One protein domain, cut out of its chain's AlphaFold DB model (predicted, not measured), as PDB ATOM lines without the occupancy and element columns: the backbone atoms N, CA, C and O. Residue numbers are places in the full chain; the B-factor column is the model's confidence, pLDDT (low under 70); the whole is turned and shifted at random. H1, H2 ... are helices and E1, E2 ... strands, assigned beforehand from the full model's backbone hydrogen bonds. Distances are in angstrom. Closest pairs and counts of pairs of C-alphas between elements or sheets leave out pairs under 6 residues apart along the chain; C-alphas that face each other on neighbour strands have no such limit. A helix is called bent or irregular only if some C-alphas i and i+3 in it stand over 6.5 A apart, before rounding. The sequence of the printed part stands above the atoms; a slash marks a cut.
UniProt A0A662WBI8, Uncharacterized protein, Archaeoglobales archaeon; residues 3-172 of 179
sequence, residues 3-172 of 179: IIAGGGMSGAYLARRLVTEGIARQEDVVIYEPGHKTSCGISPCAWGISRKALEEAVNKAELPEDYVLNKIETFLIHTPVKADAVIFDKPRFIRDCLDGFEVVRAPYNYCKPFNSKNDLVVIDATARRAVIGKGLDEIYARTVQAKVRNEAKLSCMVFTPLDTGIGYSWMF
ATOM      1  N   ILE A   3      50.183  86.985 -85.082       91.31
ATOM      2  CA  ILE A   3      50.936  85.798 -84.691       91.31
ATOM      3  C   ILE A   3      50.083  84.962 -83.764       91.31
ATOM      4  O   ILE A   3      49.634  85.444 -82.726       91.31
ATOM      5  N   ILE A   4      49.902  83.697 -84.121       93.56
ATOM      6  CA  ILE A   4      49.147  82.734 -83.327       93.56
ATOM      7  C   ILE A   4      50.119  81.695 -82.785       93.56
ATOM      8  O   ILE A   4      50.740  80.936 -83.527       93.56
ATOM      9  N   ALA A   5      50.258  81.651 -81.467       92.19
ATOM     10  CA  ALA A   5      51.057  80.654 -80.781       92.19
ATOM     11  C   ALA A   5      50.190  79.447 -80.422       92.19
ATOM     12  O   ALA A   5      49.357  79.533 -79.529       92.19
ATOM     13  N   GLY A   6      50.395  78.322 -81.100       92.44
ATOM     14  CA  GLY A   6      49.595  77.108 -80.962       92.44
ATOM     15  C   GLY A   6      48.776  76.835 -82.216       92.44
ATOM     16  O   GLY A   6      47.829  77.552 -82.516       92.44
ATOM     17  N   GLY A   7      49.114  75.755 -82.917       93.44
ATOM     18  CA  GLY A   7      48.426  75.265 -84.114       93.44
ATOM     19  C   GLY A   7      47.396  74.170 -83.823       93.44
ATOM     20  O   GLY A   7      47.040  73.407 -84.715       93.44
ATOM     21  N   GLY A   8      46.944  74.044 -82.571       93.56
ATOM     22  CA  GLY A   8      45.829  73.165 -82.200       93.56
ATOM     23  C   GLY A   8      44.472  73.743 -82.619       93.56
ATOM     24  O   GLY A   8      44.411  74.764 -83.293       93.56
ATOM     25  N   MET A   9      43.367  73.136 -82.163       93.81
ATOM     26  CA  MET A   9      42.001  73.557 -82.541       93.81
ATOM     27  C   MET A   9      41.769  75.063 -82.485       93.81
ATOM     28  O   MET A   9      41.354  75.643 -83.477       93.81
ATOM     29  N   SER A  10      42.012  75.685 -81.327       94.56
ATOM     30  CA  SER A  10      41.677  77.094 -81.119       94.56
ATOM     31  C   SER A  10      42.478  78.009 -82.041       94.56
ATOM     32  O   SER A  10      41.898  78.908 -82.636       94.56
ATOM     33  N   GLY A  11      43.782  77.765 -82.192       96.06
ATOM     34  CA  GLY A  11      44.636  78.592 -83.042       96.06
ATOM     35  C   GLY A  11      44.403  78.360 -84.532       96.06
ATOM     36  O   GLY A  11      44.271  79.325 -85.277       96.06
ATOM     37  N   ALA A  12      44.266  77.101 -84.959       97.06
ATOM     38  CA  ALA A  12      43.972  76.751 -86.346       97.06
ATOM     39  C   ALA A  12      42.609  77.293 -86.797       97.06
ATOM     40  O   ALA A  12      42.507  77.949 -87.832       97.06
ATOM     41  N   TYR A  13      41.567  77.071 -85.991       97.81
ATOM     42  CA  TYR A  13      40.226  77.560 -86.292       97.81
ATOM     43  C   TYR A  13      40.176  79.092 -86.312       97.81
ATOM     44  O   TYR A  13      39.583  79.668 -87.219       97.81
ATOM     45  N   LEU A  14      40.844  79.765 -85.366       98.19
ATOM     46  CA  LEU A  14      40.937  81.225 -85.358       98.19
ATOM     47  C   LEU A  14      41.658  81.763 -86.599       98.19
ATOM     48  O   LEU A  14      41.153  82.696 -87.214       98.19
ATOM     49  N   ALA A  15      42.796  81.176 -86.982       98.00
ATOM     50  CA  ALA A  15      43.542  81.580 -88.174       98.00
ATOM     51  C   ALA A  15      42.649  81.543 -89.420       98.00
ATOM     52  O   ALA A  15      42.510  82.551 -90.115       98.00
ATOM     53  N   ARG A  16      41.962  80.413 -89.642       98.44
ATOM     54  CA  ARG A  16      41.007  80.263 -90.746       98.44
ATOM     55  C   ARG A  16      39.882  81.291 -90.657       98.44
ATOM     56  O   ARG A  16      39.572  81.928 -91.659       98.44
ATOM     57  N   ARG A  17      39.307  81.498 -89.466       98.25
ATOM     58  CA  ARG A  17      38.203  82.446 -89.268       98.25
ATOM     59  C   ARG A  17      38.577  83.883 -89.587       98.25
ATOM     60  O   ARG A  17      37.812  84.536 -90.285       98.25
ATOM     61  N   LEU A  18      39.757  84.340 -89.169       97.69
ATOM     62  CA  LEU A  18      40.254  85.680 -89.497       97.69
ATOM     63  C   LEU A  18      40.277  85.929 -91.011       97.69
ATOM     64  O   LEU A  18      39.943  87.027 -91.448       97.69
ATOM     65  N   VAL A  19      40.612  84.905 -91.800       97.75
ATOM     66  CA  VAL A  19      40.615  84.988 -93.266       97.75
ATOM     67  C   VAL A  19      39.202  84.935 -93.838       97.75
ATOM     68  O   VAL A  19      38.822  85.821 -94.597       97.75
ATOM     69  N   THR A  20      38.388  83.955 -93.438       97.75
ATOM     70  CA  THR A  20      37.007  83.810 -93.949       97.75
ATOM     71  C   THR A  20      36.094  84.983 -93.573       97.75
ATOM     72  O   THR A  20      35.132  85.267 -94.272       97.75
ATOM     73  N   GLU A  21      36.378  85.691 -92.474       97.56
ATOM     74  CA  GLU A  21      35.641  86.900 -92.075       97.56
ATOM     75  C   GLU A  21      36.179  88.181 -92.739       97.56
ATOM     76  O   GLU A  21      35.644  89.262 -92.502       97.56
ATOM     77  N   GLY A  22      37.241  88.092 -93.549       96.62
ATOM     78  CA  GLY A  22      37.868  89.253 -94.187       96.62
ATOM     79  C   GLY A  22      38.615  90.180 -93.219       96.62
ATOM     80  O   GLY A  22      38.899  91.323 -93.568       96.62
ATOM     81  N   ILE A  23      38.935  89.708 -92.008       95.44
ATOM     82  CA  ILE A  23      39.653  90.475 -90.975       95.44
ATOM     83  C   ILE A  23      41.157  90.535 -91.277       95.44
ATOM     84  O   ILE A  23      41.812  91.534 -90.982       95.44
ATOM     85  N   ALA A  24      41.718  89.471 -91.850       94.38
ATOM     86  CA  ALA A  24      43.120  89.387 -92.245       94.38
ATOM     87  C   ALA A  24      43.257  88.611 -93.556       94.38
ATOM     88  O   ALA A  24      42.424  87.763 -93.865       94.38
ATOM     89  N   ARG A  25      44.328  88.852 -94.317       95.62
ATOM     90  CA  ARG A  25      44.702  87.945 -95.407       95.62
ATOM     91  C   ARG A  25      45.549  86.810 -94.852       95.62
ATOM     92  O   ARG A  25      46.142  86.929 -93.779       95.62
ATOM     93  N   GLN A  26      45.611  85.703 -95.581       95.81
ATOM     94  CA  GLN A  26      46.320  84.505 -95.136       95.81
ATOM     95  C   GLN A  26      47.812  84.781 -94.888       95.81
ATOM     96  O   GLN A  26      48.360  84.319 -93.892       95.81
ATOM     97  N   GLU A  27      48.444  85.605 -95.728       94.19
ATOM     98  CA  GLU A  27      49.839  86.039 -95.600       94.19
ATOM     99  C   GLU A  27      50.107  86.978 -94.412       94.19
ATOM    100  O   GLU A  27      51.259  87.180 -94.029       94.19
ATOM    101  N   ASP A  28      49.061  87.552 -93.812       92.88
ATOM    102  CA  ASP A  28      49.192  88.433 -92.652       92.88
ATOM    103  C   ASP A  28      49.224  87.641 -91.325       92.88
ATOM    104  O   ASP A  28      49.447  88.245 -90.268       92.88
ATOM    105  N   VAL A  29      49.000  86.316 -91.365       94.00
ATOM    106  CA  VAL A  29      48.890  85.421 -90.202       94.00
ATOM    107  C   VAL A  29      50.005  84.371 -90.205       94.00
ATOM    108  O   VAL A  29      50.100  83.553 -91.116       94.00
ATOM    109  N   VAL A  30      50.795  84.324 -89.130       93.19
ATOM    110  CA  VAL A  30      51.840  83.306 -88.929       93.19
ATOM    111  C   VAL A  30      51.518  82.459 -87.702       93.19
ATOM    112  O   VAL A  30      51.306  82.991 -86.606       93.19
ATOM    113  N   ILE A  31      51.514  81.134 -87.858       93.62
ATOM    114  CA  ILE A  31      51.299  80.192 -86.754       93.62
ATOM    115  C   ILE A  31      52.637  79.640 -86.267       93.62
ATOM    116  O   ILE A  31      53.441  79.145 -87.049       93.62
ATOM    117  N   TYR A  32      52.847  79.645 -84.954       91.56
ATOM    118  CA  TYR A  32      53.959  78.951 -84.306       91.56
ATOM    119  C   TYR A  32      53.441  77.693 -83.615       91.56
ATOM    120  O   TYR A  32      52.537  77.770 -82.784       91.56
ATOM    121  N   GLU A  33      54.015  76.534 -83.924       90.31
ATOM    122  CA  GLU A  33      53.623  75.259 -83.317       90.31
ATOM    123  C   GLU A  33      54.849  74.347 -83.122       90.31
ATOM    124  O   GLU A  33      55.375  73.841 -84.115       90.31
ATOM    125  N   PRO A  34      55.295  74.078 -81.879       85.62
ATOM    126  CA  PRO A  34      56.460  73.234 -81.594       85.62
ATOM    127  C   PRO A  34      56.294  71.774 -82.034       85.62
ATOM    128  O   PRO A  34      57.277  71.035 -82.066       85.62
ATOM    129  N   GLY A  35      55.078  71.355 -82.387       81.00
ATOM    130  CA  GLY A  35      54.776  70.007 -82.836       81.00
ATOM    131  C   GLY A  35      54.333  69.110 -81.685       81.00
ATOM    132  O   GLY A  35      54.554  69.378 -80.502       81.00
ATOM    133  N   HIS A  36      53.683  68.004 -82.044       83.12
ATOM    134  CA  HIS A  36      53.060  67.096 -81.086       83.12
ATOM    135  C   HIS A  36      53.784  65.749 -81.050       83.12
ATOM    136  O   HIS A  36      54.267  65.255 -82.062       83.12
ATOM    137  N   LYS A  37      53.828  65.130 -79.864       81.06
ATOM    138  CA  LYS A  37      54.431  63.797 -79.655       81.06
ATOM    139  C   LYS A  37      53.492  62.635 -79.995       81.06
ATOM    140  O   LYS A  37      53.871  61.477 -79.882       81.06
ATOM    141  N   THR A  38      52.240  62.936 -80.307       83.19
ATOM    142  CA  THR A  38      51.198  61.956 -80.608       83.19
ATOM    143  C   THR A  38      51.229  61.639 -82.100       83.19
ATOM    144  O   THR A  38      51.477  62.523 -82.917       83.19
ATOM    145  N   SER A  39      50.938  60.391 -82.474       82.75
ATOM    146  CA  SER A  39      50.891  59.987 -83.890       82.75
ATOM    147  C   SER A  39      49.826  60.742 -84.688       82.75
ATOM    148  O   SER A  39      50.008  61.004 -85.868       82.75
ATOM    149  N   CYS A  40      48.741  61.154 -84.027       82.75
ATOM    150  CA  CYS A  40      47.681  61.968 -84.619       82.75
ATOM    151  C   CYS A  40      48.083  63.426 -84.880       82.75
ATOM    152  O   CYS A  40      47.283  64.188 -85.421       82.75
ATOM    153  N   GLY A  41      49.281  63.839 -84.455       84.75
ATOM    154  CA  GLY A  41      49.785  65.188 -84.674       84.75
ATOM    155  C   GLY A  41      49.017  66.268 -83.915       84.75
ATOM    156  O   GLY A  41      49.042  67.410 -84.351       84.75
ATOM    157  N   ILE A  42      48.333  65.931 -82.811       87.12
ATOM    158  CA  ILE A  42      47.614  66.891 -81.950       87.12
ATOM    159  C   ILE A  42      47.779  66.566 -80.461       87.12
ATOM    160  O   ILE A  42      47.860  65.400 -80.063       87.12
ATOM    161  N   SER A  43      47.779  67.582 -79.600       86.81
ATOM    162  CA  SER A  43      47.825  67.382 -78.144       86.81
ATOM    163  C   SER A  43      46.632  66.546 -77.637       86.81
ATOM    164  O   SER A  43      45.524  66.704 -78.157       86.81
ATOM    165  N   PRO A  44      46.821  65.683 -76.615       85.31
ATOM    166  CA  PRO A  44      45.733  64.897 -76.026       85.31
ATOM    167  C   PRO A  44      44.554  65.768 -75.589       85.31
ATOM    168  O   PRO A  44      44.722  66.712 -74.819       85.31
ATOM    169  N   CYS A  45      43.363  65.466 -76.104       84.12
ATOM    170  CA  CYS A  45      42.148  66.248 -75.881       84.12
ATOM    171  C   CYS A  45      40.906  65.404 -76.226       84.12
ATOM    172  O   CYS A  45      41.028  64.311 -76.777       84.12
ATOM    173  N   ALA A  46      39.711  65.914 -75.928       83.44
ATOM    174  CA  ALA A  46      38.454  65.328 -76.378       83.44
ATOM    175  C   ALA A  46      38.284  65.442 -77.909       83.44
ATOM    176  O   ALA A  46      38.759  66.397 -78.537       83.44
ATOM    177  N   TRP A  47      37.594  64.456 -78.490       90.38
ATOM    178  CA  TRP A  47      37.259  64.360 -79.924       90.38
ATOM    179  C   TRP A  47      35.750  64.464 -80.189       90.38
ATOM    180  O   TRP A  47      35.329  64.478 -81.342       90.38
ATOM    181  N   GLY A  48      34.941  64.498 -79.127       92.00
ATOM    182  CA  GLY A  48      33.495  64.659 -79.217       92.00
ATOM    183  C   GLY A  48      33.095  66.129 -79.304       92.00
ATOM    184  O   GLY A  48      33.654  66.965 -78.594       92.00
ATOM    185  N   ILE A  49      32.111  66.429 -80.144       94.12
ATOM    186  CA  ILE A  49      31.445  67.733 -80.257       94.12
ATOM    187  C   ILE A  49      29.967  67.500 -80.603       94.12
ATOM    188  O   ILE A  49      29.628  66.429 -81.103       94.12
ATOM    189  N   SER A  50      29.070  68.457 -80.346       94.88
ATOM    190  CA  SER A  50      27.705  68.346 -80.876       94.88
ATOM    191  C   SER A  50      27.706  68.459 -82.400       94.88
ATOM    192  O   SER A  50      28.523  69.179 -82.980       94.88
ATOM    193  N   ARG A  51      26.772  67.765 -83.060       92.44
ATOM    194  CA  ARG A  51      26.634  67.810 -84.524       92.44
ATOM    195  C   ARG A  51      26.473  69.244 -85.026       92.44
ATOM    196  O   ARG A  51      27.228  69.676 -85.890       92.44
ATOM    197  N   LYS A  52      25.552  69.989 -84.412       94.88
ATOM    198  CA  LYS A  52      25.276  71.384 -84.761       94.88
ATOM    199  C   LYS A  52      26.517  72.273 -84.635       94.88
ATOM    200  O   LYS A  52      26.775  73.083 -85.515       94.88
ATOM    201  N   ALA A  53      27.304  72.117 -83.569       95.88
ATOM    202  CA  ALA A  53      28.504  72.932 -83.388       95.88
ATOM    203  C   ALA A  53      29.596  72.598 -84.416       95.88
ATOM    204  O   ALA A  53      30.315  73.499 -84.842       95.88
ATOM    205  N   LEU A  54      29.710  71.333 -84.842       95.81
ATOM    206  CA  LEU A  54      30.607  70.967 -85.937       95.81
ATOM    207  C   LEU A  54      30.147  71.580 -87.263       95.81
ATOM    208  O   LEU A  54      30.957  72.191 -87.945       95.81
ATOM    209  N   GLU A  55      28.864  71.450 -87.603       95.81
ATOM    210  CA  GLU A  55      28.285  72.028 -88.825       95.81
ATOM    211  C   GLU A  55      28.490  73.551 -88.866       95.81
ATOM    212  O   GLU A  55      28.982  74.092 -89.853       95.81
ATOM    213  N   GLU A  56      28.221  74.251 -87.760       96.69
ATOM    214  CA  GLU A  56      28.490  75.686 -87.649       96.69
ATOM    215  C   GLU A  56      29.973  76.028 -87.826       96.69
ATOM    216  O   GLU A  56      30.291  77.023 -88.477       96.69
ATOM    217  N   ALA A  57      30.878  75.233 -87.247       96.88
ATOM    218  CA  ALA A  57      32.313  75.457 -87.369       96.88
ATOM    219  C   ALA A  57      32.805  75.242 -88.807       96.88
ATOM    220  O   ALA A  57      33.558  76.067 -89.315       96.88
ATOM    221  N   VAL A  58      32.358  74.176 -89.474       97.62
ATOM    222  CA  VAL A  58      32.704  73.870 -90.873       97.62
ATOM    223  C   VAL A  58      32.216  74.974 -91.803       97.62
ATOM    224  O   VAL A  58      33.009  75.511 -92.571       97.62
ATOM    225  N   ASN A  59      30.952  75.381 -91.659       97.31
ATOM    226  CA  ASN A  59      30.350  76.419 -92.493       97.31
ATOM    227  C   ASN A  59      31.061  77.760 -92.323       97.31
ATOM    228  O   ASN A  59      31.393  78.423 -93.299       97.31
ATOM    229  N   LYS A  60      31.335  78.156 -91.077       97.62
ATOM    230  CA  LYS A  60      32.078  79.387 -90.795       97.62
ATOM    231  C   LYS A  60      33.514  79.303 -91.317       97.62
ATOM    232  O   LYS A  60      34.051  80.289 -91.793       97.62
ATOM    233  N   ALA A  61      34.164  78.154 -91.235       97.44
ATOM    234  CA  ALA A  61      35.524  78.004 -91.736       97.44
ATOM    235  C   ALA A  61      35.606  77.818 -93.265       97.44
ATOM    236  O   ALA A  61      36.720  77.721 -93.773       97.44
ATOM    237  N   GLU A  62      34.465  77.770 -93.969       97.12
ATOM    238  CA  GLU A  62      34.362  77.475 -95.408       97.12
ATOM    239  C   GLU A  62      35.125  76.197 -95.799       97.12
ATOM    240  O   GLU A  62      35.802  76.123 -96.823       97.12
ATOM    241  N   LEU A  63      35.046  75.184 -94.933       96.62
ATOM    242  CA  LEU A  63      35.754  73.919 -95.096       96.62
ATOM    243  C   LEU A  63      34.863  72.836 -95.724       96.62
ATOM    244  O   LEU A  63      33.638  72.941 -95.668       96.62
ATOM    245  N   PRO A  64      35.458  71.762 -96.287       91.62
ATOM    246  CA  PRO A  64      34.703  70.634 -96.813       91.62
ATOM    247  C   PRO A  64      33.732  70.023 -95.798       91.62
ATOM    248  O   PRO A  64      34.064  69.794 -94.637       91.62
ATOM    249  N   GLU A  65      32.545  69.661 -96.266       76.56
ATOM    250  CA  GLU A  65      31.573  68.915 -95.476       76.56
ATOM    251  C   GLU A  65      31.945  67.427 -95.488       76.56
ATOM    252  O   GLU A  65      31.617  66.737 -96.440       76.56
ATOM    253  N   ASP A  66      32.688  66.943 -94.485       88.19
ATOM    254  CA  ASP A  66      32.739  65.528 -94.056       88.19
ATOM    255  C   ASP A  66      33.881  65.318 -93.050       88.19
ATOM    256  O   ASP A  66      35.000  64.926 -93.398       88.19
ATOM    257  N   TYR A  67      33.599  65.588 -91.776       94.31
ATOM    258  CA  TYR A  67      34.528  65.299 -90.682       94.31
ATOM    259  C   TYR A  67      33.994  64.240 -89.720       94.31
ATOM    260  O   TYR A  67      34.693  63.888 -88.777       94.31
ATOM    261  N   VAL A  68      32.768  63.737 -89.888       93.56
ATOM    262  CA  VAL A  68      32.136  62.864 -88.888       93.56
ATOM    263  C   VAL A  68      32.656  61.436 -89.026       93.56
ATOM    264  O   VAL A  68      32.328  60.733 -89.972       93.56
ATOM    265  N   LEU A  69      33.405  60.976 -88.025       91.62
ATOM    266  CA  LEU A  69      33.891  59.598 -87.946       91.62
ATOM    267  C   LEU A  69      32.837  58.656 -87.363       91.62
ATOM    268  O   LEU A  69      32.682  57.536 -87.838       91.62
ATOM    269  N   ASN A  70      32.122  59.095 -86.322       91.62
ATOM    270  CA  ASN A  70      31.034  58.335 -85.703       91.62
ATOM    271  C   ASN A  70      29.973  59.256 -85.103       91.62
ATOM    272  O   ASN A  70      30.269  60.362 -84.651       91.62
ATOM    273  N   LYS A  71      28.739  58.752 -85.030       92.12
ATOM    274  CA  LYS A  71      27.652  59.351 -84.244       92.12
ATOM    275  C   LYS A  71      27.623  58.711 -82.857       92.12
ATOM    276  O   LYS A  71      27.827  57.507 -82.739       92.12
ATOM    277  N   ILE A  72      27.365  59.514 -81.831       92.25
ATOM    278  CA  ILE A  72      27.258  59.085 -80.438       92.25
ATOM    279  C   ILE A  72      25.899  59.532 -79.910       92.25
ATOM    280  O   ILE A  72      25.677  60.711 -79.643       92.25
ATOM    281  N   GLU A  73      24.999  58.569 -79.747       92.81
ATOM    282  CA  GLU A  73      23.633  58.806 -79.260       92.81
ATOM    283  C   GLU A  73      23.515  58.621 -77.743       92.81
ATOM    284  O   GLU A  73      22.498  58.946 -77.127       92.81
ATOM    285  N   THR A  74      24.550  58.060 -77.116       93.31
ATOM    286  CA  THR A  74      24.566  57.751 -75.688       93.31
ATOM    287  C   THR A  74      25.946  57.999 -75.095       93.31
ATOM    288  O   THR A  74      26.964  57.562 -75.639       93.31
ATOM    289  N   PHE A  75      25.972  58.669 -73.949       93.44
ATOM    290  CA  PHE A  75      27.097  58.678 -73.024       93.44
ATOM    291  C   PHE A  75      26.802  57.705 -71.889       93.44
ATOM    292  O   PHE A  75      25.719  57.733 -71.316       93.44
ATOM    293  N   LEU A  76      27.754  56.843 -71.554       92.31
ATOM    294  CA  LEU A  76      27.660  55.974 -70.389       92.31
ATOM    295  C   LEU A  76      28.473  56.599 -69.253       92.31
ATOM    296  O   LEU A  76      29.700  56.516 -69.254       92.31
ATOM    297  N   ILE A  77      27.777  57.241 -68.309       91.38
ATOM    298  CA  ILE A  77      28.357  57.882 -67.118       91.38
ATOM    299  C   ILE A  77      27.670  57.284 -65.890       91.38
ATOM    300  O   ILE A  77      26.704  57.847 -65.381       91.38
ATOM    301  N   HIS A  78      28.101  56.091 -65.469       87.25
ATOM    302  CA  HIS A  78      27.395  55.196 -64.528       87.25
ATOM    303  C   HIS A  78      26.012  54.707 -65.006       87.25
ATOM    304  O   HIS A  78      25.678  53.542 -64.825       87.25
ATOM    305  N   THR A  79      25.236  55.571 -65.658       91.38
ATOM    306  CA  THR A  79      23.953  55.309 -66.305       91.38
ATOM    307  C   THR A  79      23.978  55.811 -67.759       91.38
ATOM    308  O   THR A  79      24.755  56.722 -68.074       91.38
ATOM    309  N   PRO A  80      23.187  55.228 -68.677       92.62
ATOM    310  CA  PRO A  80      23.024  55.759 -70.025       92.62
ATOM    311  C   PRO A  80      22.385  57.153 -70.013       92.62
ATOM    312  O   PRO A  80      21.302  57.358 -69.468       92.62
ATOM    313  N   VAL A  81      23.037  58.107 -70.672       94.06
ATOM    314  CA  VAL A  81      22.559  59.476 -70.879       94.06
ATOM    315  C   VAL A  81      22.446  59.718 -72.376       94.06
ATOM    316  O   VAL A  81      23.402  59.493 -73.117       94.06
ATOM    317  N   LYS A  82      21.281  60.182 -72.839       93.38
ATOM    318  CA  LYS A  82      21.078  60.533 -74.250       93.38
ATOM    319  C   LYS A  82      22.032  61.662 -74.647       93.38
ATOM    320  O   LYS A  82      22.129  62.663 -73.942       93.38
ATOM    321  N   ALA A  83      22.697  61.506 -75.785       90.06
ATOM    322  CA  ALA A  83      23.635  62.479 -76.325       90.06
ATOM    323  C   ALA A  83      23.285  62.826 -77.778       90.06
ATOM    324  O   ALA A  83      22.769  61.991 -78.517       90.06
ATOM    325  N   ASP A  84      23.587  64.059 -78.178       91.19
ATOM    326  CA  ASP A  84      23.697  64.462 -79.581       91.19
ATOM    327  C   ASP A  84      25.141  64.898 -79.820       91.19
ATOM    328  O   ASP A  84      25.493  66.077 -79.724       91.19
ATOM    329  N   ALA A  85      26.008  63.907 -80.013       92.81
ATOM    330  CA  ALA A  85      27.426  64.124 -80.219       92.81
ATOM    331  C   ALA A  85      27.938  63.343 -81.426       92.81
ATOM    332  O   ALA A  85      27.407  62.308 -81.828       92.81
ATOM    333  N   VAL A  86      29.020  63.844 -81.999       93.38
ATOM    334  CA  VAL A  86      29.789  63.181 -83.039       93.38
ATOM    335  C   VAL A  86      31.243  63.107 -82.611       93.38
ATOM    336  O   VAL A  86      31.775  64.032 -81.998       93.38
ATOM    337  N   ILE A  87      31.889  61.997 -82.949       93.44
ATOM    338  CA  ILE A  87      33.345  61.931 -83.010       93.44
ATOM    339  C   ILE A  87      33.726  62.420 -84.395       93.44
ATOM    340  O   ILE A  87      33.228  61.878 -85.382       93.44
ATOM    341  N   PHE A  88      34.587  63.428 -84.470       93.69
ATOM    342  CA  PHE A  88      35.024  63.988 -85.745       93.69
ATOM    343  C   PHE A  88      36.529  63.820 -85.957       93.69
ATOM    344  O   PHE A  88      37.286  63.673 -84.993       93.69
ATOM    345  N   ASP A  89      36.967  63.831 -87.216       93.12
ATOM    346  CA  ASP A  89      38.370  63.782 -87.624       93.12
ATOM    347  C   ASP A  89      39.037  65.124 -87.329       93.12
ATOM    348  O   ASP A  89      39.268  65.975 -88.188       93.12
ATOM    349  N   LYS A  90      39.302  65.318 -86.043       92.81
ATOM    350  CA  LYS A  90      39.917  66.510 -85.487       92.81
ATOM    351  C   LYS A  90      41.300  66.799 -86.090       92.81
ATOM    352  O   LYS A  90      41.553  67.964 -86.399       92.81
ATOM    353  N   PRO A  91      42.190  65.803 -86.302       92.94
ATOM    354  CA  PRO A  91      43.433  66.027 -87.032       92.94
ATOM    355  C   PRO A  91      43.217  66.559 -88.450       92.94
ATOM    356  O   PRO A  91      43.893  67.511 -88.831       92.94
ATOM    357  N   ARG A  92      42.288  65.981 -89.226       94.06
ATOM    358  CA  ARG A  92      41.974  66.475 -90.575       94.06
ATOM    359  C   ARG A  92      41.408  67.888 -90.533       94.06
ATOM    360  O   ARG A  92      41.920  68.743 -91.236       94.06
ATOM    361  N   PHE A  93      40.455  68.154 -89.644       95.81
ATOM    362  CA  PHE A  93      39.881  69.488 -89.467       95.81
ATOM    363  C   PHE A  93      40.958  70.548 -89.181       95.81
ATOM    364  O   PHE A  93      40.978  71.597 -89.812       95.81
ATOM    365  N   ILE A  94      41.900  70.266 -88.273       95.56
ATOM    366  CA  ILE A  94      43.010  71.186 -87.968       95.56
ATOM    367  C   ILE A  94      43.914  71.395 -89.185       95.56
ATOM    368  O   ILE A  94      44.312  72.528 -89.447       95.56
ATOM    369  N   ARG A  95      44.249  70.327 -89.922       95.31
ATOM    370  CA  ARG A  95      45.066  70.444 -91.140       95.31
ATOM    371  C   ARG A  95      44.384  71.322 -92.183       95.31
ATOM    372  O   ARG A  95      45.031  72.226 -92.691       95.31
ATOM    373  N   ASP A  96      43.096  71.109 -92.425       97.25
ATOM    374  CA  ASP A  96      42.330  71.874 -93.410       97.25
ATOM    375  C   ASP A  96      42.178  73.346 -92.967       97.25
ATOM    376  O   ASP A  96      42.331  74.272 -93.767       97.25
ATOM    377  N   CYS A  97      41.989  73.608 -91.666       97.88
ATOM    378  CA  CYS A  97      42.043  74.970 -91.125       97.88
ATOM    379  C   CYS A  97      43.387  75.661 -91.401       97.88
ATOM    380  O   CYS A  97      43.394  76.850 -91.697       97.88
ATOM    381  N   LEU A  98      44.502  74.934 -91.297       97.00
ATOM    382  CA  LEU A  98      45.855  75.467 -91.481       97.00
ATOM    383  C   LEU A  98      46.334  75.451 -92.939       97.00
ATOM    384  O   LEU A  98      47.435  75.933 -93.205       97.00
ATOM    385  N   ASP A  99      45.547  74.910 -93.870       96.88
ATOM    386  CA  ASP A  99      45.949  74.809 -95.270       96.88
ATOM    387  C   ASP A  99      46.270  76.189 -95.864       96.88
ATOM    388  O   ASP A  99      45.484  77.135 -95.756       96.88
ATOM    389  N   GLY A 100      47.463  76.294 -96.450       96.44
ATOM    390  CA  GLY A 100      48.012  77.518 -97.029       96.44
ATOM    391  C   GLY A 100      48.622  78.533 -96.046       96.44
ATOM    392  O   GLY A 100      49.273  79.477 -96.500       96.44
ATOM    393  N   PHE A 101      48.466  78.374 -94.730       97.00
ATOM    394  CA  PHE A 101      49.108  79.269 -93.759       97.00
ATOM    395  C   PHE A 101      50.598  78.953 -93.573       97.00
ATOM    396  O   PHE A 101      51.032  77.802 -93.671       97.00
ATOM    397  N   GLU A 102      51.388  79.965 -93.202       94.94
ATOM    398  CA  GLU A 102      52.752  79.740 -92.722       94.94
ATOM    399  C   GLU A 102      52.721  79.140 -91.308       94.94
ATOM    400  O   GLU A 102      52.249  79.767 -90.353       94.94
ATOM    401  N   VAL A 103      53.255  77.921 -91.161       93.56
ATOM    402  CA  VAL A 103      53.378  77.233 -89.868       93.56
ATOM    403  C   VAL A 103      54.849  77.032 -89.513       93.56
ATOM    404  O   VAL A 103      55.520  76.127 -90.013       93.56
ATOM    405  N   VAL A 104      55.340  77.842 -88.581       91.56
ATOM    406  CA  VAL A 104      56.703  77.775 -88.059       91.56
ATOM    407  C   VAL A 104      56.792  76.698 -86.976       91.56
ATOM    408  O   VAL A 104      56.234  76.824 -85.881       91.56
ATOM    409  N   ARG A 105      57.530  75.621 -87.271       88.81
ATOM    410  CA  ARG A 105      57.776  74.511 -86.339       88.81
ATOM    411  C   ARG A 105      58.952  74.818 -85.417       88.81
ATOM    412  O   ARG A 105      60.079  74.404 -85.675       88.81
ATOM    413  N   ALA A 106      58.693  75.566 -84.350       82.19
ATOM    414  CA  ALA A 106      59.707  75.947 -83.372       82.19
ATOM    415  C   ALA A 106      59.121  76.019 -81.951       82.19
ATOM    416  O   ALA A 106      57.917  76.243 -81.797       82.19
ATOM    417  N   PRO A 107      59.950  75.861 -80.898       77.75
ATOM    418  CA  PRO A 107      59.564  76.230 -79.540       77.75
ATOM    419  C   PRO A 107      59.048  77.671 -79.480       77.75
ATOM    420  O   PRO A 107      59.510  78.524 -80.237       77.75
ATOM    421  N   TYR A 108      58.173  77.965 -78.516       73.62
ATOM    422  CA  TYR A 108      57.676  79.320 -78.228       73.62
ATOM    423  C   TYR A 108      58.754  80.237 -77.599       73.62
ATOM    424  O   TYR A 108      58.473  81.033 -76.710       73.62
ATOM    425  N   ASN A 109      60.013  80.107 -78.027       59.69
ATOM    426  CA  ASN A 109      61.108  80.988 -77.648       59.69
ATOM    427  C   ASN A 109      61.100  82.187 -78.594       59.69
ATOM    428  O   ASN A 109      61.710  82.165 -79.665       59.69
ATOM    429  N   TYR A 110      60.401  83.244 -78.191       58.72
ATOM    430  CA  TYR A 110      60.368  84.532 -78.884       58.72
ATOM    431  C   TYR A 110      61.706  85.274 -78.729       58.72
ATOM    432  O   TYR A 110      61.790  86.320 -78.094       58.72
ATOM    433  N   CYS A 111      62.789  84.723 -79.285       41.47
ATOM    434  CA  CYS A 111      64.109  85.363 -79.308       41.47
ATOM    435  C   CYS A 111      64.276  86.364 -80.458       41.47
ATOM    436  O   CYS A 111      65.318  87.008 -80.555       41.47
ATOM    437  N   LYS A 112      63.264  86.552 -81.308       45.75
ATOM    438  CA  LYS A 112      63.143  87.811 -82.039       45.75
ATOM    439  C   LYS A 112      62.238  88.710 -81.206       45.75
ATOM    440  O   LYS A 112      61.048  88.402 -81.126       45.75
ATOM    441  N   PRO A 113      62.748  89.796 -80.587       46.81
ATOM    442  CA  PRO A 113      61.851  90.872 -80.208       46.81
ATOM    443  C   PRO A 113      61.086  91.198 -81.481       46.81
ATOM    444  O   PRO A 113      61.702  91.386 -82.535       46.81
ATOM    445  N   PHE A 114      59.763  91.152 -81.417       52.00
ATOM    446  CA  PHE A 114      58.940  91.554 -82.536       52.00
ATOM    447  C   PHE A 114      59.078  93.063 -82.713       52.00
ATOM    448  O   PHE A 114      58.265  93.868 -82.274       52.00
ATOM    449  N   ASN A 115      60.212  93.446 -83.275       47.81
ATOM    450  CA  ASN A 115      60.667  94.804 -83.394       47.81
ATOM    451  C   ASN A 115      60.203  95.289 -84.759       47.81
ATOM    452  O   ASN A 115      60.991  95.506 -85.672       47.81
ATOM    453  N   SER A 116      58.890  95.384 -84.928       46.88
ATOM    454  CA  SER A 116      58.317  96.113 -86.047       46.88
ATOM    455  C   SER A 116      57.225  97.000 -85.499       46.88
ATOM    456  O   SER A 116      56.229  96.528 -84.965       46.88
ATOM    457  N   LYS A 117      57.460  98.301 -85.635       49.94
ATOM    458  CA  LYS A 117      56.652  99.437 -85.191       49.94
ATOM    459  C   LYS A 117      55.241  99.517 -85.816       49.94
ATOM    460  O   LYS A 117      54.654 100.588 -85.794       49.94
ATOM    461  N   ASN A 118      54.703  98.413 -86.342       52.78
ATOM    462  CA  ASN A 118      53.398  98.330 -86.995       52.78
ATOM    463  C   ASN A 118      52.571  97.191 -86.381       52.78
ATOM    464  O   ASN A 118      53.059  96.062 -86.319       52.78
ATOM    465  N   ASP A 119      51.343  97.514 -85.966       56.81
ATOM    466  CA  ASP A 119      50.201  96.665 -85.582       56.81
ATOM    467  C   ASP A 119      50.465  95.154 -85.568       56.81
ATOM    468  O   ASP A 119      50.052  94.389 -86.455       56.81
ATOM    469  N   LEU A 120      51.189  94.726 -84.535       76.62
ATOM    470  CA  LEU A 120      51.426  93.327 -84.245       76.62
ATOM    471  C   LEU A 120      50.494  92.871 -83.130       76.62
ATOM    472  O   LEU A 120      50.606  93.326 -81.992       76.62
ATOM    473  N   VAL A 121      49.630  91.911 -83.448       86.56
ATOM    474  CA  VAL A 121      48.809  91.212 -82.458       86.56
ATOM    475  C   VAL A 121      49.394  89.823 -82.234       86.56
ATOM    476  O   VAL A 121      49.558  89.054 -83.182       86.56
ATOM    477  N   VAL A 122      49.700  89.495 -80.978       87.75
ATOM    478  CA  VAL A 122      50.133  88.153 -80.569       87.75
ATOM    479  C   VAL A 122      48.996  87.480 -79.812       87.75
ATOM    480  O   VAL A 122      48.506  88.004 -78.814       87.75
ATOM    481  N   ILE A 123      48.588  86.309 -80.288       91.56
ATOM    482  CA  ILE A 123      47.504  85.506 -79.729       91.56
ATOM    483  C   ILE A 123      48.102  84.229 -79.151       91.56
ATOM    484  O   ILE A 123      48.685  83.416 -79.867       91.56
ATOM    485  N   ASP A 124      47.941  84.037 -77.844       91.12
ATOM    486  CA  ASP A 124      48.354  82.813 -77.166       91.12
ATOM    487  C   ASP A 124      47.224  81.777 -77.193       91.12
ATOM    488  O   ASP A 124      46.271  81.841 -76.418       91.12
ATOM    489  N   ALA A 125      47.347  80.814 -78.102       93.25
ATOM    490  CA  ALA A 125      46.463  79.663 -78.255       93.25
ATOM    491  C   ALA A 125      47.142  78.353 -77.798       93.25
ATOM    492  O   ALA A 125      46.769  77.261 -78.229       93.25
ATOM    493  N   THR A 126      48.132  78.435 -76.900       88.56
ATOM    494  CA  THR A 126      48.931  77.276 -76.452       88.56
ATOM    495  C   THR A 126      48.246  76.436 -75.367       88.56
ATOM    496  O   THR A 126      48.809  75.445 -74.899       88.56
ATOM    497  N   ALA A 127      47.051  76.848 -74.920       84.12
ATOM    498  CA  ALA A 127      46.300  76.330 -73.765       84.12
ATOM    499  C   ALA A 127      47.024  76.410 -72.403       84.12
ATOM    500  O   ALA A 127      46.402  76.172 -71.374       84.12
ATOM    501  N   ARG A 128      48.323  76.741 -72.384       82.81
ATOM    502  CA  ARG A 128      49.169  76.823 -71.180       82.81
ATOM    503  C   ARG A 128      49.768  78.206 -70.950       82.81
ATOM    504  O   ARG A 128      50.708  78.344 -70.169       82.81
ATOM    505  N   ARG A 129      49.279  79.198 -71.699       84.06
ATOM    506  CA  ARG A 129      49.766  80.580 -71.676       84.06
ATOM    507  C   ARG A 129      51.293  80.666 -71.834       84.06
ATOM    508  O   ARG A 129      51.970  81.400 -71.116       84.06
ATOM    509  N   ALA A 130      51.851  79.853 -72.736       83.75
ATOM    510  CA  ALA A 130      53.297  79.725 -72.911       83.75
ATOM    511  C   ALA A 130      53.970  81.028 -73.383       83.75
ATOM    512  O   ALA A 130      55.189  81.143 -73.287       83.75
ATOM    513  N   VAL A 131      53.186  81.993 -73.873       83.56
ATOM    514  CA  VAL A 131      53.639  83.288 -74.391       83.56
ATOM    515  C   VAL A 131      53.339  84.416 -73.417       83.56
ATOM    516  O   VAL A 131      54.213  85.218 -73.111       83.56
ATOM    517  N   ILE A 132      52.097  84.488 -72.932       81.69
ATOM    518  CA  ILE A 132      51.607  85.626 -72.133       81.69
ATOM    519  C   ILE A 132      51.873  85.473 -70.629       81.69
ATOM    520  O   ILE A 132      51.446  86.309 -69.833       81.69
ATOM    521  N   GLY A 133      52.579  84.410 -70.239       77.31
ATOM    522  CA  GLY A 133      52.896  84.094 -68.852       77.31
ATOM    523  C   GLY A 133      51.756  83.370 -68.137       77.31
ATOM    524  O   GLY A 133      50.601  83.390 -68.559       77.31
ATOM    525  N   LYS A 134      52.075  82.709 -67.024       74.75
ATOM    526  CA  LYS A 134      51.091  81.946 -66.244       74.75
ATOM    527  C   LYS A 134      50.136  82.877 -65.502       74.75
ATOM    528  O   LYS A 134      50.559  83.902 -64.969       74.75
ATOM    529  N   GLY A 135      48.857  82.517 -65.470       69.75
ATOM    530  CA  GLY A 135      47.901  83.083 -64.523       69.75
ATOM    531  C   GLY A 135      48.157  82.588 -63.095       69.75
ATOM    532  O   GLY A 135      48.925  81.650 -62.871       69.75
ATOM    533  N   LEU A 136      47.500  83.223 -62.124       60.12
ATOM    534  CA  LEU A 136      47.415  82.698 -60.761       60.12
ATOM    535  C   LEU A 136      46.449  81.496 -60.760       60.12
ATOM    536  O   LEU A 136      45.420  81.538 -61.430       60.12
ATOM    537  N   ASP A 137      46.812  80.429 -60.045       72.94
ATOM    538  CA  ASP A 137      45.981  79.236 -59.793       72.94
ATOM    539  C   ASP A 137      45.616  78.354 -61.010       72.94
ATOM    540  O   ASP A 137      44.532  77.776 -61.091       72.94
ATOM    541  N   GLU A 138      46.534  78.178 -61.965       77.19
ATOM    542  CA  GLU A 138      46.317  77.267 -63.099       77.19
ATOM    543  C   GLU A 138      46.431  75.784 -62.700       77.19
ATOM    544  O   GLU A 138      47.506  75.288 -62.350       77.19
ATOM    545  N   ILE A 139      45.331  75.039 -62.837       79.00
ATOM    546  CA  ILE A 139      45.309  73.582 -62.665       79.00
ATOM    547  C   ILE A 139      45.439  72.909 -64.031       79.00
ATOM    548  O   ILE A 139      44.559  73.008 -64.884       79.00
ATOM    549  N   TYR A 140      46.523  72.156 -64.218       80.06
ATOM    550  CA  TYR A 140      46.748  71.360 -65.421       80.06
ATOM    551  C   TYR A 140      46.498  69.880 -65.149       80.06
ATOM    552  O   TYR A 140      47.318  69.201 -64.529       80.06
ATOM    553  N   ALA A 141      45.394  69.353 -65.677       82.00
ATOM    554  CA  ALA A 141      45.179  67.915 -65.710       82.00
ATOM    555  C   ALA A 141      46.125  67.274 -66.737       82.00
ATOM    556  O   ALA A 141      46.179  67.669 -67.907       82.00
ATOM    557  N   ARG A 142      46.891  66.269 -66.306       85.50
ATOM    558  CA  ARG A 142      47.704  65.474 -67.225       85.50
ATOM    559  C   ARG A 142      46.780  64.593 -68.061       85.50
ATOM    560  O   ARG A 142      46.268  63.595 -67.572       85.50
ATOM    561  N   THR A 143      46.644  64.927 -69.337       88.19
ATOM    562  CA  THR A 143      45.860  64.134 -70.290       88.19
ATOM    563  C   THR A 143      46.777  63.260 -71.135       88.19
ATOM    564  O   THR A 143      47.760  63.735 -71.708       88.19
ATOM    565  N   VAL A 144      46.438  61.979 -71.238       88.88
ATOM    566  CA  VAL A 144      47.072  61.018 -72.146       88.88
ATOM    567  C   VAL A 144      45.998  60.494 -73.092       88.88
ATOM    568  O   VAL A 144      44.850  60.333 -72.693       88.88
ATOM    569  N   GLN A 145      46.362  60.252 -74.349       89.50
ATOM    570  CA  GLN A 145      45.483  59.612 -75.325       89.50
ATOM    571  C   GLN A 145      46.208  58.432 -75.961       89.50
ATOM    572  O   GLN A 145      47.417  58.499 -76.194       89.50
ATOM    573  N   ALA A 146      45.461  57.378 -76.269       88.50
ATOM    574  CA  ALA A 146      45.950  56.220 -76.995       88.50
ATOM    575  C   ALA A 146      44.851  55.701 -77.924       88.50
ATOM    576  O   ALA A 146      43.668  55.753 -77.588       88.50
ATOM    577  N   LYS A 147      45.250  55.180 -79.087       86.56
ATOM    578  CA  LYS A 147      44.367  54.388 -79.942       86.56
ATOM    579  C   LYS A 147      44.518  52.931 -79.530       86.56
ATOM    580  O   LYS A 147      45.622  52.396 -79.565       86.56
ATOM    581  N   VAL A 148      43.413  52.306 -79.149       86.25
ATOM    582  CA  VAL A 148      43.376  50.899 -78.745       86.25
ATOM    583  C   VAL A 148      42.495  50.111 -79.702       86.25
ATOM    584  O   VAL A 148      41.521  50.637 -80.244       86.25
ATOM    585  N   ARG A 149      42.842  48.843 -79.926       83.88
ATOM    586  CA  ARG A 149      41.950  47.889 -80.584       83.88
ATOM    587  C   ARG A 149      41.044  47.302 -79.508       83.88
ATOM    588  O   ARG A 149      41.543  46.811 -78.504       83.88
ATOM    589  N   ASN A 150      39.740  47.364 -79.730       74.31
ATOM    590  CA  ASN A 150      38.752  46.721 -78.875       74.31
ATOM    591  C   ASN A 150      37.943  45.742 -79.729       74.31
ATOM    592  O   ASN A 150      37.544  46.085 -80.842       74.31
ATOM    593  N   GLU A 151      37.744  44.526 -79.229       73.62
ATOM    594  CA  GLU A 151      36.907  43.514 -79.882       73.62
ATOM    595  C   GLU A 151      35.418  43.854 -79.744       73.62
ATOM    596  O   GLU A 151      34.620  43.566 -80.637       73.62
ATOM    597  N   ALA A 152      35.045  44.547 -78.663       69.94
ATOM    598  CA  ALA A 152      33.700  45.064 -78.483       69.94
ATOM    599  C   ALA A 152      33.476  46.295 -79.377       69.94
ATOM    600  O   ALA A 152      34.179  47.306 -79.274       69.94
ATOM    601  N   LYS A 153      32.447  46.237 -80.233       69.25
ATOM    602  CA  LYS A 153      31.961  47.406 -80.975       69.25
ATOM    603  C   LYS A 153      31.281  48.366 -80.001       69.25
ATOM    604  O   LYS A 153      30.099  48.222 -79.702       69.25
ATOM    605  N   LEU A 154      32.033  49.344 -79.505       73.69
ATOM    606  CA  LEU A 154      31.463  50.448 -78.741       73.69
ATOM    607  C   LEU A 154      30.562  51.283 -79.660       73.69
ATOM    608  O   LEU A 154      31.022  51.789 -80.681       73.69
ATOM    609  N   SER A 155      29.290  51.430 -79.292       80.38
ATOM    610  CA  SER A 155      28.326  52.330 -79.948       80.38
ATOM    611  C   SER A 155      28.130  53.650 -79.192       80.38
ATOM    612  O   SER A 155      27.427  54.541 -79.660       80.38
ATOM    613  N   CYS A 156      28.751  53.785 -78.019       86.19
ATOM    614  CA  CYS A 156      28.612  54.920 -77.115       86.19
ATOM    615  C   CYS A 156      29.983  55.453 -76.671       86.19
ATOM    616  O   CYS A 156      31.016  54.803 -76.863       86.19
ATOM    617  N   MET A 157      29.990  56.643 -76.066       90.81
ATOM    618  CA  MET A 157      31.152  57.135 -75.327       90.81
ATOM    619  C   MET A 157      31.034  56.683 -73.872       90.81
ATOM    620  O   MET A 157      30.022  56.944 -73.225       90.81
ATOM    621  N   VAL A 158      32.060  56.012 -73.362       91.62
ATOM    622  CA  VAL A 158      32.099  55.495 -71.991       91.62
ATOM    623  C   VAL A 158      32.998  56.388 -71.159       91.62
ATOM    624  O   VAL A 158      34.135  56.627 -71.553       91.62
ATOM    625  N   PHE A 159      32.500  56.850 -70.017       92.31
ATOM    626  CA  PHE A 159      33.273  57.590 -69.029       92.31
ATOM    627  C   PHE A 159      33.483  56.713 -67.800       92.31
ATOM    628  O   PHE A 159      32.531  56.165 -67.244       92.31
ATOM    629  N   THR A 160      34.733  56.592 -67.365       91.62
ATOM    630  CA  THR A 160      35.100  55.751 -66.223       91.62
ATOM    631  C   THR A 160      35.977  56.565 -65.277       91.62
ATOM    632  O   THR A 160      37.043  57.014 -65.709       91.62
ATOM    633  N   PRO A 161      35.561  56.791 -64.015       91.31
ATOM    634  CA  PRO A 161      36.426  57.388 -63.002       91.31
ATOM    635  C   PRO A 161      37.735  56.607 -62.874       91.31
ATOM    636  O   PRO A 161      37.763  55.403 -63.118       91.31
ATOM    637  N   LEU A 162      38.821  57.279 -62.504       88.75
ATOM    638  CA  LEU A 162      40.056  56.563 -62.188       88.75
ATOM    639  C   LEU A 162      39.897  55.822 -60.856       88.75
ATOM    640  O   LEU A 162      39.390  56.395 -59.894       88.75
ATOM    641  N   ASP A 163      40.390  54.582 -60.788       84.44
ATOM    642  CA  ASP A 163      40.342  53.761 -59.565       84.44
ATOM    643  C   ASP A 163      41.092  54.409 -58.388       84.44
ATOM    644  O   ASP A 163      40.820  54.124 -57.225       84.44
ATOM    645  N   THR A 164      42.052  55.292 -58.685       82.44
ATOM    646  CA  THR A 164      42.801  56.065 -57.690       82.44
ATOM    647  C   THR A 164      42.979  57.516 -58.140       82.44
ATOM    648  O   THR A 164      43.257  57.797 -59.307       82.44
ATOM    649  N   GLY A 165      42.855  58.450 -57.193       79.31
ATOM    650  CA  GLY A 165      43.083  59.879 -57.420       79.31
ATOM    651  C   GLY A 165      41.889  60.635 -58.015       79.31
ATOM    652  O   GLY A 165      40.748  60.190 -57.960       79.31
ATOM    653  N   ILE A 166      42.168  61.829 -58.545       83.81
ATOM    654  CA  ILE A 166      41.172  62.719 -59.155       83.81
ATOM    655  C   ILE A 166      41.305  62.619 -60.672       83.81
ATOM    656  O   ILE A 166      42.350  62.951 -61.231       83.81
ATOM    657  N   GLY A 167      40.237  62.192 -61.342       88.88
ATOM    658  CA  GLY A 167      40.177  62.164 -62.798       88.88
ATOM    659  C   GLY A 167      39.221  61.112 -63.336       88.88
ATOM    660  O   GLY A 167      38.564  60.383 -62.595       88.88
ATOM    661  N   TYR A 168      39.163  61.039 -64.659       91.75
ATOM    662  CA  TYR A 168      38.382  60.054 -65.389       91.75
ATOM    663  C   TYR A 168      39.069  59.738 -66.714       91.75
ATOM    664  O   TYR A 168      39.862  60.525 -67.235       91.75
ATOM    665  N   SER A 169      38.744  58.577 -67.258       91.62
ATOM    666  CA  SER A 169      39.029  58.203 -68.632       91.62
ATOM    667  C   SER A 169      37.755  58.304 -69.463       91.62
ATOM    668  O   SER A 169      36.642  58.211 -68.938       91.62
ATOM    669  N   TRP A 170      37.921  58.498 -70.766       90.94
ATOM    670  CA  TRP A 170      36.834  58.343 -71.718       90.94
ATOM    671  C   TRP A 170      37.283  57.470 -72.886       90.94
ATOM    672  O   TRP A 170      38.415  57.573 -73.364       90.94
ATOM    673  N   MET A 171      36.380  56.621 -73.363       91.38
ATOM    674  CA  MET A 171      36.584  55.757 -74.522       91.38
ATOM    675  C   MET A 171      35.458  55.976 -75.524       91.38
ATOM    676  O   MET A 171      34.300  56.114 -75.140       91.38
ATOM    677  N   PHE A 172      35.785  56.003 -76.813       89.81
ATOM    678  CA  PHE A 172      34.813  56.183 -77.890       89.81
ATOM    679  C   PHE A 172      35.250  55.432 -79.152       89.81
ATOM    680  O   PHE A 172      36.450  55.222 -79.361       89.81
TER     681      PHE A 172
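AT A GLANCE: This is residues 3 to 172 of the 179 residues of an uncharacterized protein of Archaeoglobales archaeon (UniProt A0A662WBI8). Two small sheets lie towards the two ends of the domain: a parallel one, E5 E2 E1 E6, with H1 over one face and H3 beside H1, and a mixed one, E4 E3 E7 E8, built on the bent hairpin of E3 and E4, with H2 by E4. Long unnamed stretches, residues 33 to 50 and 125 to 156, run between these two parts, and the loop of residues 105 to 120 lies far out by the first sheet. The 170 printed residues have three named helices and eight named strands, in the order E1 H1 E2 H2 E3 E4 H3 E5 E6 E7 E8; under half, 74 residues, are in named elements, and the class is mixed. The whole is only just compact, close to loose, with a radius of gyration of the C-alphas of 18.3 A, and only just elongated, spanning 58 by 38 by 27 A.

HOW THE PARTS SIT: E1, residues 3 to 5, H1, residues 9 to 20, and E2, residues 29 to 32, form a strand-helix-strand unit, two parallel neighbour strands with a helix between, whose crossover is right-handed; N 4 and O 30 are 2.9 A apart. H1 is on this sheet in two layers, helix on one face, at a height over the sheet of 9.5 A, along E1 at 2 degrees on the local plane; the closest C-alphas are those of Ile 4 and Gly 11, 6.1 A. The edge strands are E5, residues 102 to 104, parallel to E2 with N 104 and O 31 at 2.8 A, and E6, residues 121 to 124, parallel to E1 with N 123 and O 3 at 2.8 A. H3, residues 90 to 98, touches H1, closest at the C-alphas of Arg 16 and Cys 97, 5.4 A, the same way at a tilt of 37 degrees, only just steep. In the other sheet E3, residues 68 to 77, and E4, residues 79 to 88, are a hairpin, with N 75 and O 81 at 2.8 A; E3 bends by 66 degrees at residue 73 and E4 by 73 degrees at residue 82. E7, residues 157 to 161, is parallel to E3, with N 76 and O 157 at 2.8 A, and forms a hairpin with E8, residues 168 to 171, with N 169 and O 160 at 2.8 A. H2, residues 51 to 60, is on this sheet over none of its strands; the closest C-alphas of H2 and E4 are those of Arg 51 and Ala 85, 5.7 A. In H1, H2 and H3 every O i to N i+4 pair is within hydrogen-bond range.

IN THESE COORDINATES: E1 begins at C-alpha 3, (50.936, 85.798, -84.691), and E8 ends at C-alpha 171, (36.584, 55.757, -74.522). H1 is 16.1 A long, H2 14.2 A, E3 22.7 A and E4 24.0 A.

THE WHOLE: The two C-alphas farthest apart, those of Lys 117 and Glu 151, are 59.5 A apart. The printed part has no cut; the links E2 to H2, E5 to E6 and E6 to E7 are long. Residues 109 to 119, 135 to 136 and 152 to 153 have pLDDT under 70.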